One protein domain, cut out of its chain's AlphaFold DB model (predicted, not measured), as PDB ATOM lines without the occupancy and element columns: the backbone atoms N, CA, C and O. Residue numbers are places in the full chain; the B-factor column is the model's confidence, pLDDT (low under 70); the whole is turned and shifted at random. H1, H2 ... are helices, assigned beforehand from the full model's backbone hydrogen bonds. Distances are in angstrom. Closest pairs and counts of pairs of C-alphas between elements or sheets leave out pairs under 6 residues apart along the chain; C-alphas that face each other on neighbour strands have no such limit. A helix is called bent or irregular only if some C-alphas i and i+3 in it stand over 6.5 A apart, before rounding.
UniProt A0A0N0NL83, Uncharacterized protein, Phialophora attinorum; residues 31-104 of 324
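This is residues 31 to 104 of the 324 residues of an uncharacterized protein of Phialophora attinorum (UniProt A0A0N0NL83). Two helices, H1 and H4, run the same way loosely side by side; H3 crosses steeply from H4 to H1 along one side of the pair, and H2 lies across the end where H1 and H4 finish. H1 is the more loosely attached of the pair, with few contacts to the rest. The 74 printed residues include four named helices, in the order H1, H2, H3, H4, and no named strand, an all helix class. The whole is compact, with a radius of gyration of the C-alphas of 11.9 A and spans of 31 by 23 by 19 A.

H1, residues 31 to 43, and H4, residues 86 to 103, are close but not clearly touching: their closest C-alphas, those of Phe 37 and Tyr 95, are 7.9 A apart, at a shallow tilt of 18 degrees, the same way. H2, residues 46 to 56, is only just apart from H1, the closest C-alphas being 8.1 A apart. H2 touches residues 102 to 103 of H4 alone, closest at the C-alphas of Ala 46 and Leu 103, 5.2 A, at a steep tilt of 49 degrees, opposite ways. H3, residues 67 to 79, is apart from H2. With residues 78 to 79 alone it only just touches residues 33 to 37 of H1, with 3 pairs of C-alphas within 8 A, the closest being those of Phe 78 and Arg 33, 6.3 A, at a steep tilt of 66 degrees, opposite ways. H3 touches residues 92 to 96 of H4 alone, closest at the C-alphas of Lys 71 and Leu 92, 6.1 A, only just about perpendicular at 71 degrees. Helix packing is mostly crossed. Every O i to N i+4 pair is within hydrogen-bond range in H2 and H3; in H1 8 of 9 are, in H4 12 of 14.

H1 begins at C-alpha 31 (27.769, -26.330, 24.962) and is 19.1 A long; H2 is 15.3 A and H3 17.1 A. H4, 25.7 A, ends at C-alpha 103 (18.857, -45.216, 36.225). It is irregular, but only just: C-alphas 87 and 90 are 6.9 A apart.

The two C-alphas farthest apart, those of Thr 47 and Met 87, are 31.5 A apart. The printed part has no cut and no long link; H1 to H2 is tight. Its mean pLDDT is 89.6, and no printed residue is under 70.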
ATOM      1  N   GLN A  31      29.108 -26.215  25.541       90.88
ATOM      2  CA  GLN A  31      27.769 -26.330  24.962       90.88
ATOM      3  C   GLN A  31      27.691 -27.486  23.956       90.88
ATOM      4  O   GLN A  31      26.700 -28.216  23.902       90.88
ATOM      5  N   GLN A  32      28.747 -27.677  23.169       91.94
ATOM      6  CA  GLN A  32      28.890 -28.790  22.240       91.94
ATOM      7  C   GLN A  32      28.983 -30.128  22.977       91.94
ATOM      8  O   GLN A  32      28.333 -31.085  22.552       91.94
ATOM      9  N   ARG A  33      29.729 -30.193  24.089       92.94
ATOM     10  CA  ARG A  33      29.800 -31.392  24.942       92.94
ATOM     11  C   ARG A  33      28.451 -31.733  25.566       92.94
ATOM     12  O   ARG A  33      28.027 -32.877  25.467       92.94
ATOM     13  N   GLU A  34      27.730 -30.740  26.084       91.75
ATOM     14  CA  GLU A  34      26.381 -30.923  26.637       91.75
ATOM     15  C   GLU A  34      25.405 -31.495  25.604       91.75
ATOM     16  O   GLU A  34      24.616 -32.405  25.883       91.75
ATOM     17  N   LYS A  35      25.473 -30.966  24.378       93.19
ATOM     18  CA  LYS A  35      24.666 -31.446  23.261       93.19
ATOM     19  C   LYS A  35      25.026 -32.887  22.906       93.19
ATOM     20  O   LYS A  35      24.119 -33.697  22.743       93.19
ATOM     21  N   LEU A  36      26.318 -33.205  22.813       91.00
ATOM     22  CA  LEU A  36      26.792 -34.558  22.517       91.00
ATOM     23  C   LEU A  36      26.357 -35.549  23.604       91.00
ATOM     24  O   LEU A  36      25.805 -36.596  23.284       91.00
ATOM     25  N   PHE A  37      26.535 -35.192  24.879       91.94
ATOM     26  CA  PHE A  37      26.076 -35.994  26.009       91.94
ATOM     27  C   PHE A  37      24.577 -36.256  25.919       91.94
ATOM     28  O   PHE A  37      24.152 -37.398  26.032       91.94
ATOM     29  N   SER A  38      23.776 -35.224  25.652       91.12
ATOM     30  CA  SER A  38      22.322 -35.372  25.543       91.12
ATOM     31  C   SER A  38      21.924 -36.288  24.387       91.12
ATOM     32  O   SER A  38      21.076 -37.152  24.572       91.12
ATOM     33  N   GLN A  39      22.596 -36.177  23.238       89.75
ATOM     34  CA  GLN A  39      22.369 -37.070  22.101       89.75
ATOM     35  C   GLN A  39      22.691 -38.528  22.436       89.75
ATOM     36  O   GLN A  39      21.896 -39.396  22.109       89.75
ATOM     37  N   CYS A  40      23.815 -38.807  23.104       86.44
ATOM     38  CA  CYS A  40      24.151 -40.165  23.543       86.44
ATOM     39  C   CYS A  40      23.182 -40.671  24.619       86.44
ATOM     40  O   CYS A  40      22.779 -41.826  24.614       86.44
ATOM     41  N   PHE A  41      22.788 -39.789  25.533       85.75
ATOM     42  CA  PHE A  41      21.921 -40.112  26.653       85.75
ATOM     43  C   PHE A  41      20.485 -40.413  26.222       85.75
ATOM     44  O   PHE A  41      19.810 -41.159  26.917       85.75
ATOM     45  N   GLU A  42      19.990 -39.850  25.120       84.94
ATOM     46  CA  GLU A  42      18.607 -40.035  24.656       84.94
ATOM     47  C   GLU A  42      18.356 -41.357  23.914       84.94
ATOM     48  O   GLU A  42      17.198 -41.747  23.783       84.94
ATOM     49  N   VAL A  43      19.402 -42.051  23.452       80.94
ATOM     50  CA  VAL A  43      19.266 -43.237  22.584       80.94
ATOM     51  C   VAL A  43      18.711 -44.451  23.331       80.94
ATOM     52  O   VAL A  43      17.781 -45.087  22.839       80.94
ATOM     53  N   ASP A  44      19.244 -44.754  24.514       80.19
ATOM     54  CA  ASP A  44      18.918 -45.989  25.240       80.19
ATOM     55  C   ASP A  44      17.912 -45.760  26.366       80.19
ATOM     56  O   ASP A  44      17.837 -44.677  26.943       80.19
ATOM     57  N   ASP A  45      17.147 -46.782  26.742       85.19
ATOM     58  CA  ASP A  45      16.362 -46.749  27.978       85.19
ATOM     59  C   ASP A  45      17.255 -46.992  29.217       85.19
ATOM     60  O   ASP A  45      18.475 -47.134  29.121       85.19
ATOM     61  N   ALA A  46      16.672 -46.997  30.419       83.50
ATOM     62  CA  ALA A  46      17.440 -47.209  31.650       83.50
ATOM     63  C   ALA A  46      18.133 -48.588  31.699       83.50
ATOM     64  O   ALA A  46      19.232 -48.711  32.240       83.50
ATOM     65  N   THR A  47      17.513 -49.617  31.116       86.38
ATOM     66  CA  THR A  47      18.039 -50.989  31.120       86.38
ATOM     67  C   THR A  47      19.220 -51.116  30.164       86.38
ATOM     68  O   THR A  47      20.263 -51.650  30.549       86.38
ATOM     69  N   GLY A  48      19.080 -50.584  28.946       87.44
ATOM     70  CA  GLY A  48      20.141 -50.528  27.942       87.44
ATOM     71  C   GLY A  48      21.341 -49.738  28.447       87.44
ATOM     72  O   GLY A  48      22.450 -50.265  28.484       87.44
ATOM     73  N   LEU A  49      21.101 -48.540  28.990       88.88
ATOM     74  CA  LEU A  49      22.154 -47.710  29.576       88.88
ATOM     75  C   LEU A  49      22.909 -48.437  30.699       88.88
ATOM     76  O   LEU A  49      24.133 -48.357  30.778       88.88
ATOM     77  N   SER A  50      22.200 -49.170  31.561       90.12
ATOM     78  CA  SER A  50      22.837 -49.944  32.628       90.12
ATOM     79  C   SER A  50      23.742 -51.055  32.084       90.12
ATOM     80  O   SER A  50      24.851 -51.257  32.588       90.12
ATOM     81  N   ALA A  51      23.283 -51.785  31.065       91.19
ATOM     82  CA  ALA A  51      24.065 -52.840  30.424       91.19
ATOM     83  C   ALA A  51      25.304 -52.278  29.707       91.19
ATOM     84  O   ALA A  51      26.393 -52.848  29.794       91.19
ATOM     85  N   ASP A  52      25.150 -51.132  29.054       91.06
ATOM     86  CA  ASP A  52      26.210 -50.460  28.314       91.06
ATOM     87  C   ASP A  52      27.289 -49.899  29.233       91.06
ATOM     88  O   ASP A  52      28.480 -50.132  29.007       91.06
ATOM     89  N   LEU A  53      26.888 -49.238  30.323       92.31
ATOM     90  CA  LEU A  53      27.817 -48.813  31.363       92.31
ATOM     91  C   LEU A  53      28.544 -50.023  31.953       92.31
ATOM     92  O   LEU A  53      29.766 -50.008  32.042       92.31
ATOM     93  N   SER A  54      27.844 -51.114  32.270       93.06
ATOM     94  CA  SER A  54      28.502 -52.325  32.777       93.06
ATOM     95  C   SER A  54      29.640 -52.797  31.857       93.06
ATOM     96  O   SER A  54      30.750 -53.041  32.329       93.06
ATOM     97  N   LYS A  55      29.424 -52.831  30.535       92.31
ATOM     98  CA  LYS A  55      30.456 -53.196  29.547       92.31
ATOM     99  C   LYS A  55      31.613 -52.192  29.491       92.31
ATOM    100  O   LYS A  55      32.771 -52.607  29.446       92.31
ATOM    101  N   TRP A  56      31.332 -50.888  29.555       93.00
ATOM    102  CA  TRP A  56      32.373 -49.854  29.657       93.00
ATOM    103  C   TRP A  56      33.251 -50.009  30.903       93.00
ATOM    104  O   TRP A  56      34.429 -49.654  30.870       93.00
ATOM    105  N   PHE A  57      32.709 -50.598  31.969       94.31
ATOM    106  CA  PHE A  57      33.406 -50.926  33.211       94.31
ATOM    107  C   PHE A  57      33.782 -52.415  33.312       94.31
ATOM    108  O   PHE A  57      33.767 -53.007  34.391       94.31
ATOM    109  N   LEU A  58      34.138 -53.030  32.179       90.62
ATOM    110  CA  LEU A  58      34.662 -54.399  32.098       90.62
ATOM    111  C   LEU A  58      33.705 -55.484  32.638       90.62
ATOM    112  O   LEU A  58      34.146 -56.500  33.173       90.62
ATOM    113  N   GLY A  59      32.397 -55.283  32.485       91.25
ATOM    114  CA  GLY A  59      31.363 -56.210  32.952       91.25
ATOM    115  C   GLY A  59      31.059 -56.104  34.449       91.25
ATOM    116  O   GLY A  59      30.362 -56.961  34.992       91.25
ATOM    117  N   ALA A  60      31.567 -55.074  35.137       92.88
ATOM    118  CA  ALA A  60      31.236 -54.828  36.535       92.88
ATOM    119  C   ALA A  60      29.739 -54.503  36.695       92.88
ATOM    120  O   ALA A  60      29.172 -53.779  35.866       92.88
ATOM    121  N   PRO A  61      29.073 -55.001  37.754       92.62
ATOM    122  CA  PRO A  61      27.686 -54.644  38.011       92.62
ATOM    123  C   PRO A  61      27.587 -53.145  38.296       92.62
ATOM    124  O   PRO A  61      28.429 -52.582  38.996       92.62
ATOM    125  N   ILE A  62      26.534 -52.499  37.794       91.12
ATOM    126  CA  ILE A  62      26.379 -51.041  37.895       91.12
ATOM    127  C   ILE A  62      26.382 -50.526  39.342       91.12
ATOM    128  O   ILE A  62      26.877 -49.440  39.621       91.12
ATOM    129  N   THR A  63      25.918 -51.346  40.287       91.75
ATOM    130  CA  THR A  63      25.921 -51.050  41.726       91.75
ATOM    131  C   THR A  63      27.317 -51.010  42.351       91.75
ATOM    132  O   THR A  63      27.477 -50.422  43.418       91.75
ATOM    133  N   ALA A  64      28.324 -51.617  41.714       92.81
ATOM    134  CA  ALA A  64      29.714 -51.591  42.168       92.81
ATOM    135  C   ALA A  64      30.509 -50.400  41.606       92.81
ATOM    136  O   ALA A  64      31.649 -50.172  42.021       92.81
ATOM    137  N   ILE A  65      29.943 -49.642  40.662       94.38
ATOM    138  CA  ILE A  65      30.609 -48.487  40.059       94.38
ATOM    139  C   ILE A  65      30.507 -47.300  41.026       94.38
ATOM    140  O   ILE A  65      29.414 -46.854  41.376       94.38
ATOM    141  N   GLY A  66      31.658 -46.800  41.479       93.50
ATOM    142  CA  GLY A  66      31.739 -45.604  42.313       93.50
ATOM    143  C   GLY A  66      31.521 -44.325  41.508       93.50
ATOM    144  O   GLY A  66      31.795 -44.264  40.304       93.50
ATOM    145  N   ARG A  67      31.060 -43.271  42.186       93.75
ATOM    146  CA  ARG A  67      30.823 -41.957  41.574       93.75
ATOM    147  C   ARG A  67      32.100 -41.383  40.951       93.75
ATOM    148  O   ARG A  67      32.042 -40.825  39.856       93.75
ATOM    149  N   ASP A  68      33.252 -41.576  41.591       91.81
ATOM    150  CA  ASP A  68      34.532 -41.069  41.079       91.81
ATOM    151  C   ASP A  68      35.016 -41.854  39.850       91.81
ATOM    152  O   ASP A  68      35.586 -41.265  38.932       91.81
ATOM    153  N   ASN A  69      34.731 -43.161  39.773       93.50
ATOM    154  CA  ASN A  69      35.013 -43.961  38.576       93.50
ATOM    155  C   ASN A  69      34.168 -43.472  37.388       93.50
ATOM    156  O   ASN A  69      34.657 -43.419  36.259       93.50
ATOM    157  N   MET A  70      32.917 -43.067  37.637       93.88
ATOM    158  CA  MET A  70      32.059 -42.470  36.610       93.88
ATOM    159  C   MET A  70      32.583 -41.106  36.148       93.88
ATOM    160  O   MET A  70      32.615 -40.846  34.946       93.88
ATOM    161  N   LYS A  71      33.054 -40.254  37.072       93.19
ATOM    162  CA  LYS A  71      33.711 -38.978  36.720       93.19
ATOM    163  C   LYS A  71      34.934 -39.206  35.840       93.19
ATOM    164  O   LYS A  71      35.087 -38.521  34.834       93.19
ATOM    165  N   GLU A  72      35.776 -40.174  36.199       91.56
ATOM    166  CA  GLU A  72      36.971 -40.547  35.438       91.56
ATOM    167  C   GLU A  72      36.614 -40.984  34.008       91.56
ATOM    168  O   GLU A  72      37.217 -40.507  33.045       91.56
ATOM    169  N   TRP A  73      35.590 -41.826  33.856       93.31
ATOM    170  CA  TRP A  73      35.128 -42.277  32.543       93.31
ATOM    171  C   TRP A  73      34.510 -41.146  31.707       93.31
ATOM    172  O   TRP A  73      34.881 -40.981  30.547       93.31
ATOM    173  N   LEU A  74      33.626 -40.323  32.284       93.25
ATOM    174  CA  LEU A  74      32.992 -39.193  31.586       93.25
ATOM    175  C   LEU A  74      34.010 -38.130  31.155       93.25
ATOM    176  O   LEU A  74      33.909 -37.584  30.053       93.25
ATOM    177  N   ARG A  75      35.010 -37.861  32.001       91.56
ATOM    178  CA  ARG A  75      36.113 -36.943  31.694       91.56
ATOM    179  C   ARG A  75      36.894 -37.417  30.473       91.56
ATOM    180  O   ARG A  75      37.150 -36.634  29.560       91.56
ATOM    181  N   TRP A  76      37.218 -38.704  30.424       91.12
ATOM    182  CA  TRP A  76      37.843 -39.284  29.245       91.12
ATOM    183  C   TRP A  76      36.918 -39.202  28.018       91.12
ATOM    184  O   TRP A  76      37.333 -38.693  26.978       91.12
ATOM    185  N   ALA A  77      35.666 -39.648  28.145       89.69
ATOM    186  CA  ALA A  77      34.746 -39.824  27.023       89.69
ATOM    187  C   ALA A  77      34.334 -38.507  26.339       89.69
ATOM    188  O   ALA A  77      34.271 -38.450  25.111       89.69
ATOM    189  N   PHE A  78      34.058 -37.448  27.109       89.38
ATOM    190  CA  PHE A  78      33.524 -36.186  26.575       89.38
ATOM    191  C   PHE A  78      34.545 -35.045  26.551       89.38
ATOM    192  O   PHE A  78      34.451 -34.163  25.696       89.38
ATOM    193  N   LEU A  79      35.513 -35.043  27.472       87.62
ATOM    194  CA  LEU A  79      36.485 -33.954  27.604       87.62
ATOM    195  C   LEU A  79      37.862 -34.320  27.027       87.62
ATOM    196  O   LEU A  79      38.699 -33.430  26.883       87.62
ATOM    197  N   ASN A  80      38.098 -35.586  26.650       83.56
ATOM    198  CA  ASN A  80      39.401 -36.087  26.187       83.56
ATOM    199  C   ASN A  80      40.553 -35.742  27.156       83.56
ATOM    200  O   ASN A  80      41.682 -35.506  26.723       83.56
ATOM    201  N   ALA A  81      40.266 -35.687  28.459       81.81
ATOM    202  CA  ALA A  81      41.216 -35.290  29.494       81.81
ATOM    203  C   ALA A  81      41.508 -36.448  30.458       81.81
ATOM    204  O   ALA A  81      40.615 -37.215  30.813       81.81
ATOM    205  N   ASP A  82      42.766 -36.549  30.888       77.38
ATOM    206  CA  ASP A  82      43.226 -37.523  31.890       77.38
ATOM    207  C   ASP A  82      43.307 -36.889  33.292       77.38
ATOM    208  O   ASP A  82      42.888 -37.467  34.294       77.38
ATOM    209  N   MET A  83      43.773 -35.638  33.354       77.81
ATOM    210  CA  MET A  83      43.999 -34.918  34.607       77.81
ATOM    211  C   MET A  83      42.696 -34.443  35.246       77.81
ATOM    212  O   MET A  83      41.800 -33.946  34.566       77.81
ATOM    213  N   ASP A  84      42.622 -34.560  36.570       77.44
ATOM    214  CA  ASP A  84      41.531 -33.982  37.344       77.44
ATOM    215  C   ASP A  84      41.670 -32.457  37.399       77.44
ATOM    216  O   ASP A  84      42.635 -31.931  37.956       77.44
ATOM    217  N   ASP A  85      40.714 -31.761  36.790       78.69
ATOM    218  CA  ASP A  85      40.606 -30.309  36.832       78.69
ATOM    219  C   ASP A  85      39.345 -29.928  37.625       78.69
ATOM    220  O   ASP A  85      38.226 -30.223  37.182       78.69
ATOM    221  N   PRO A  86      39.491 -29.233  38.770       81.50
ATOM    222  CA  PRO A  86      38.364 -28.750  39.559       81.50
ATOM    223  C   PRO A  86      37.342 -27.932  38.765       81.50
ATOM    224  O   PRO A  86      36.157 -27.973  39.093       81.50
ATOM    225  N   MET A  87      37.765 -27.227  37.709       79.25
ATOM    226  CA  MET A  87      36.868 -26.439  36.858       79.25
ATOM    227  C   MET A  87      35.884 -27.306  36.059       79.25
ATOM    228  O   MET A  87      34.834 -26.820  35.645       79.25
ATOM    229  N   MET A  88      36.202 -28.586  35.849       82.81
ATOM    230  CA  MET A  88      35.373 -29.534  35.098       82.81
ATOM    231  C   MET A  88      34.392 -30.299  35.995       82.81
ATOM    232  O   MET A  88      33.445 -30.905  35.495       82.81
ATOM    233  N   ASN A  89      34.585 -30.271  37.317       85.94
ATOM    234  CA  ASN A  89      33.802 -31.084  38.248       85.94
ATOM    235  C   ASN A  89      32.316 -30.725  38.258       85.94
ATOM    236  O   ASN A  89      31.489 -31.627  38.321       85.94
ATOM    237  N   GLU A  90      31.972 -29.442  38.122       89.31
ATOM    238  CA  GLU A  90      30.575 -28.998  38.061       89.31
ATOM    239  C   GLU A  90      29.832 -29.598  36.850       89.31
ATOM    240  O   GLU A  90      28.700 -30.067  36.971       89.31
ATOM    241  N   GLU A  91      30.485 -29.631  35.683       91.69
ATOM    242  CA  GLU A  91      29.933 -30.218  34.456       91.69
ATOM    243  C   GLU A  91      29.776 -31.740  34.592       91.69
ATOM    244  O   GLU A  91      28.708 -32.285  34.312       91.69
ATOM    245  N   LEU A  92      30.800 -32.426  35.112       92.12
ATOM    246  CA  LEU A  92      30.762 -33.875  35.329       92.12
ATOM    247  C   LEU A  92      29.707 -34.284  36.369       92.12
ATOM    248  O   LEU A  92      29.016 -35.285  36.183       92.12
ATOM    249  N   ASP A  93      29.545 -33.512  37.446       92.88
ATOM    250  CA  ASP A  93      28.507 -33.750  38.451       92.88
ATOM    251  C   ASP A  93      27.098 -33.574  37.874       92.88
ATOM    252  O   ASP A  93      26.188 -34.331  38.234       92.88
ATOM    253  N   SER A  94      26.916 -32.640  36.934       93.50
ATOM    254  CA  SER A  94      25.659 -32.495  36.198       93.50
ATOM    255  C   SER A  94      25.339 -33.748  35.372       93.50
ATOM    256  O   SER A  94      24.231 -34.284  35.468       93.50
ATOM    257  N   TYR A  95      26.322 -34.286  34.640       94.25
ATOM    258  CA  TYR A  95      26.164 -35.529  33.873       94.25
ATOM    259  C   TYR A  95      25.829 -36.729  34.747       94.25
ATOM    260  O   TYR A  95      24.902 -37.478  34.434       94.25
ATOM    261  N   ILE A  96      26.523 -36.886  35.873       93.88
ATOM    262  CA  ILE A  96      26.255 -37.979  36.811       93.88
ATOM    263  C   ILE A  96      24.847 -37.869  37.380       93.88
ATOM    264  O   ILE A  96      24.132 -38.863  37.397       93.88
ATOM    265  N   THR A  97      24.415 -36.670  37.769       94.19
ATOM    266  CA  THR A  97      23.063 -36.467  38.304       94.19
ATOM    267  C   THR A  97      21.996 -36.886  37.287       94.19
ATOM    268  O   THR A  97      21.020 -37.545  37.639       94.19
ATOM    269  N   ARG A  98      22.199 -36.576  35.998       93.44
ATOM    270  CA  ARG A  98      21.304 -37.025  34.917       93.44
ATOM    271  C   ARG A  98      21.293 -38.551  34.771       93.44
ATOM    272  O   ARG A  98      20.219 -39.128  34.606       93.44
ATOM    273  N   LEU A  99      22.456 -39.202  34.857       92.62
ATOM    274  CA  LEU A  99      22.568 -40.667  34.845       92.62
ATOM    275  C   LEU A  99      21.840 -41.298  36.041       92.62
ATOM    276  O   LEU A  99      21.049 -42.214  35.842       92.62
ATOM    277  N   GLU A 100      22.041 -40.773  37.250       93.50
ATOM    278  CA  GLU A 100      21.398 -41.248  38.484       93.50
ATOM    279  C   GLU A 100      19.868 -41.168  38.400       93.50
ATOM    280  O   GLU A 100      19.166 -42.134  38.706       93.50
ATOM    281  N   VAL A 101      19.343 -40.043  37.897       93.56
ATOM    282  CA  VAL A 101      17.901 -39.852  37.682       93.56
ATOM    283  C   VAL A 101      17.347 -40.883  36.699       93.56
ATOM    284  O   VAL A 101      16.318 -41.498  36.971       93.56
ATOM    285  N   LYS A 102      18.022 -41.108  35.566       91.25
ATOM    286  CA  LYS A 102      17.536 -42.043  34.540       91.25
ATOM    287  C   LYS A 102      17.613 -43.499  34.979       91.25
ATOM    288  O   LYS A 102      16.700 -44.267  34.697       91.25
ATOM    289  N   LEU A 103      18.672 -43.870  35.689       90.69
ATOM    290  CA  LEU A 103      18.857 -45.216  36.225       90.69
ATOM    291  C   LEU A 103      18.024 -45.465  37.491       90.69
ATOM    292  O   LEU A 103      17.974 -46.595  37.969       90.69
ATOM    293  N   SER A 104      17.370 -44.428  38.033       91.88
ATOM    294  CA  SER A 104      16.653 -44.479  39.314       91.88
ATOM    295  C   SER A 104      17.527 -45.038  40.444       91.88
ATOM    296  O   SER A 104      17.066 -45.807  41.288       91.88
TER     297      SER A 104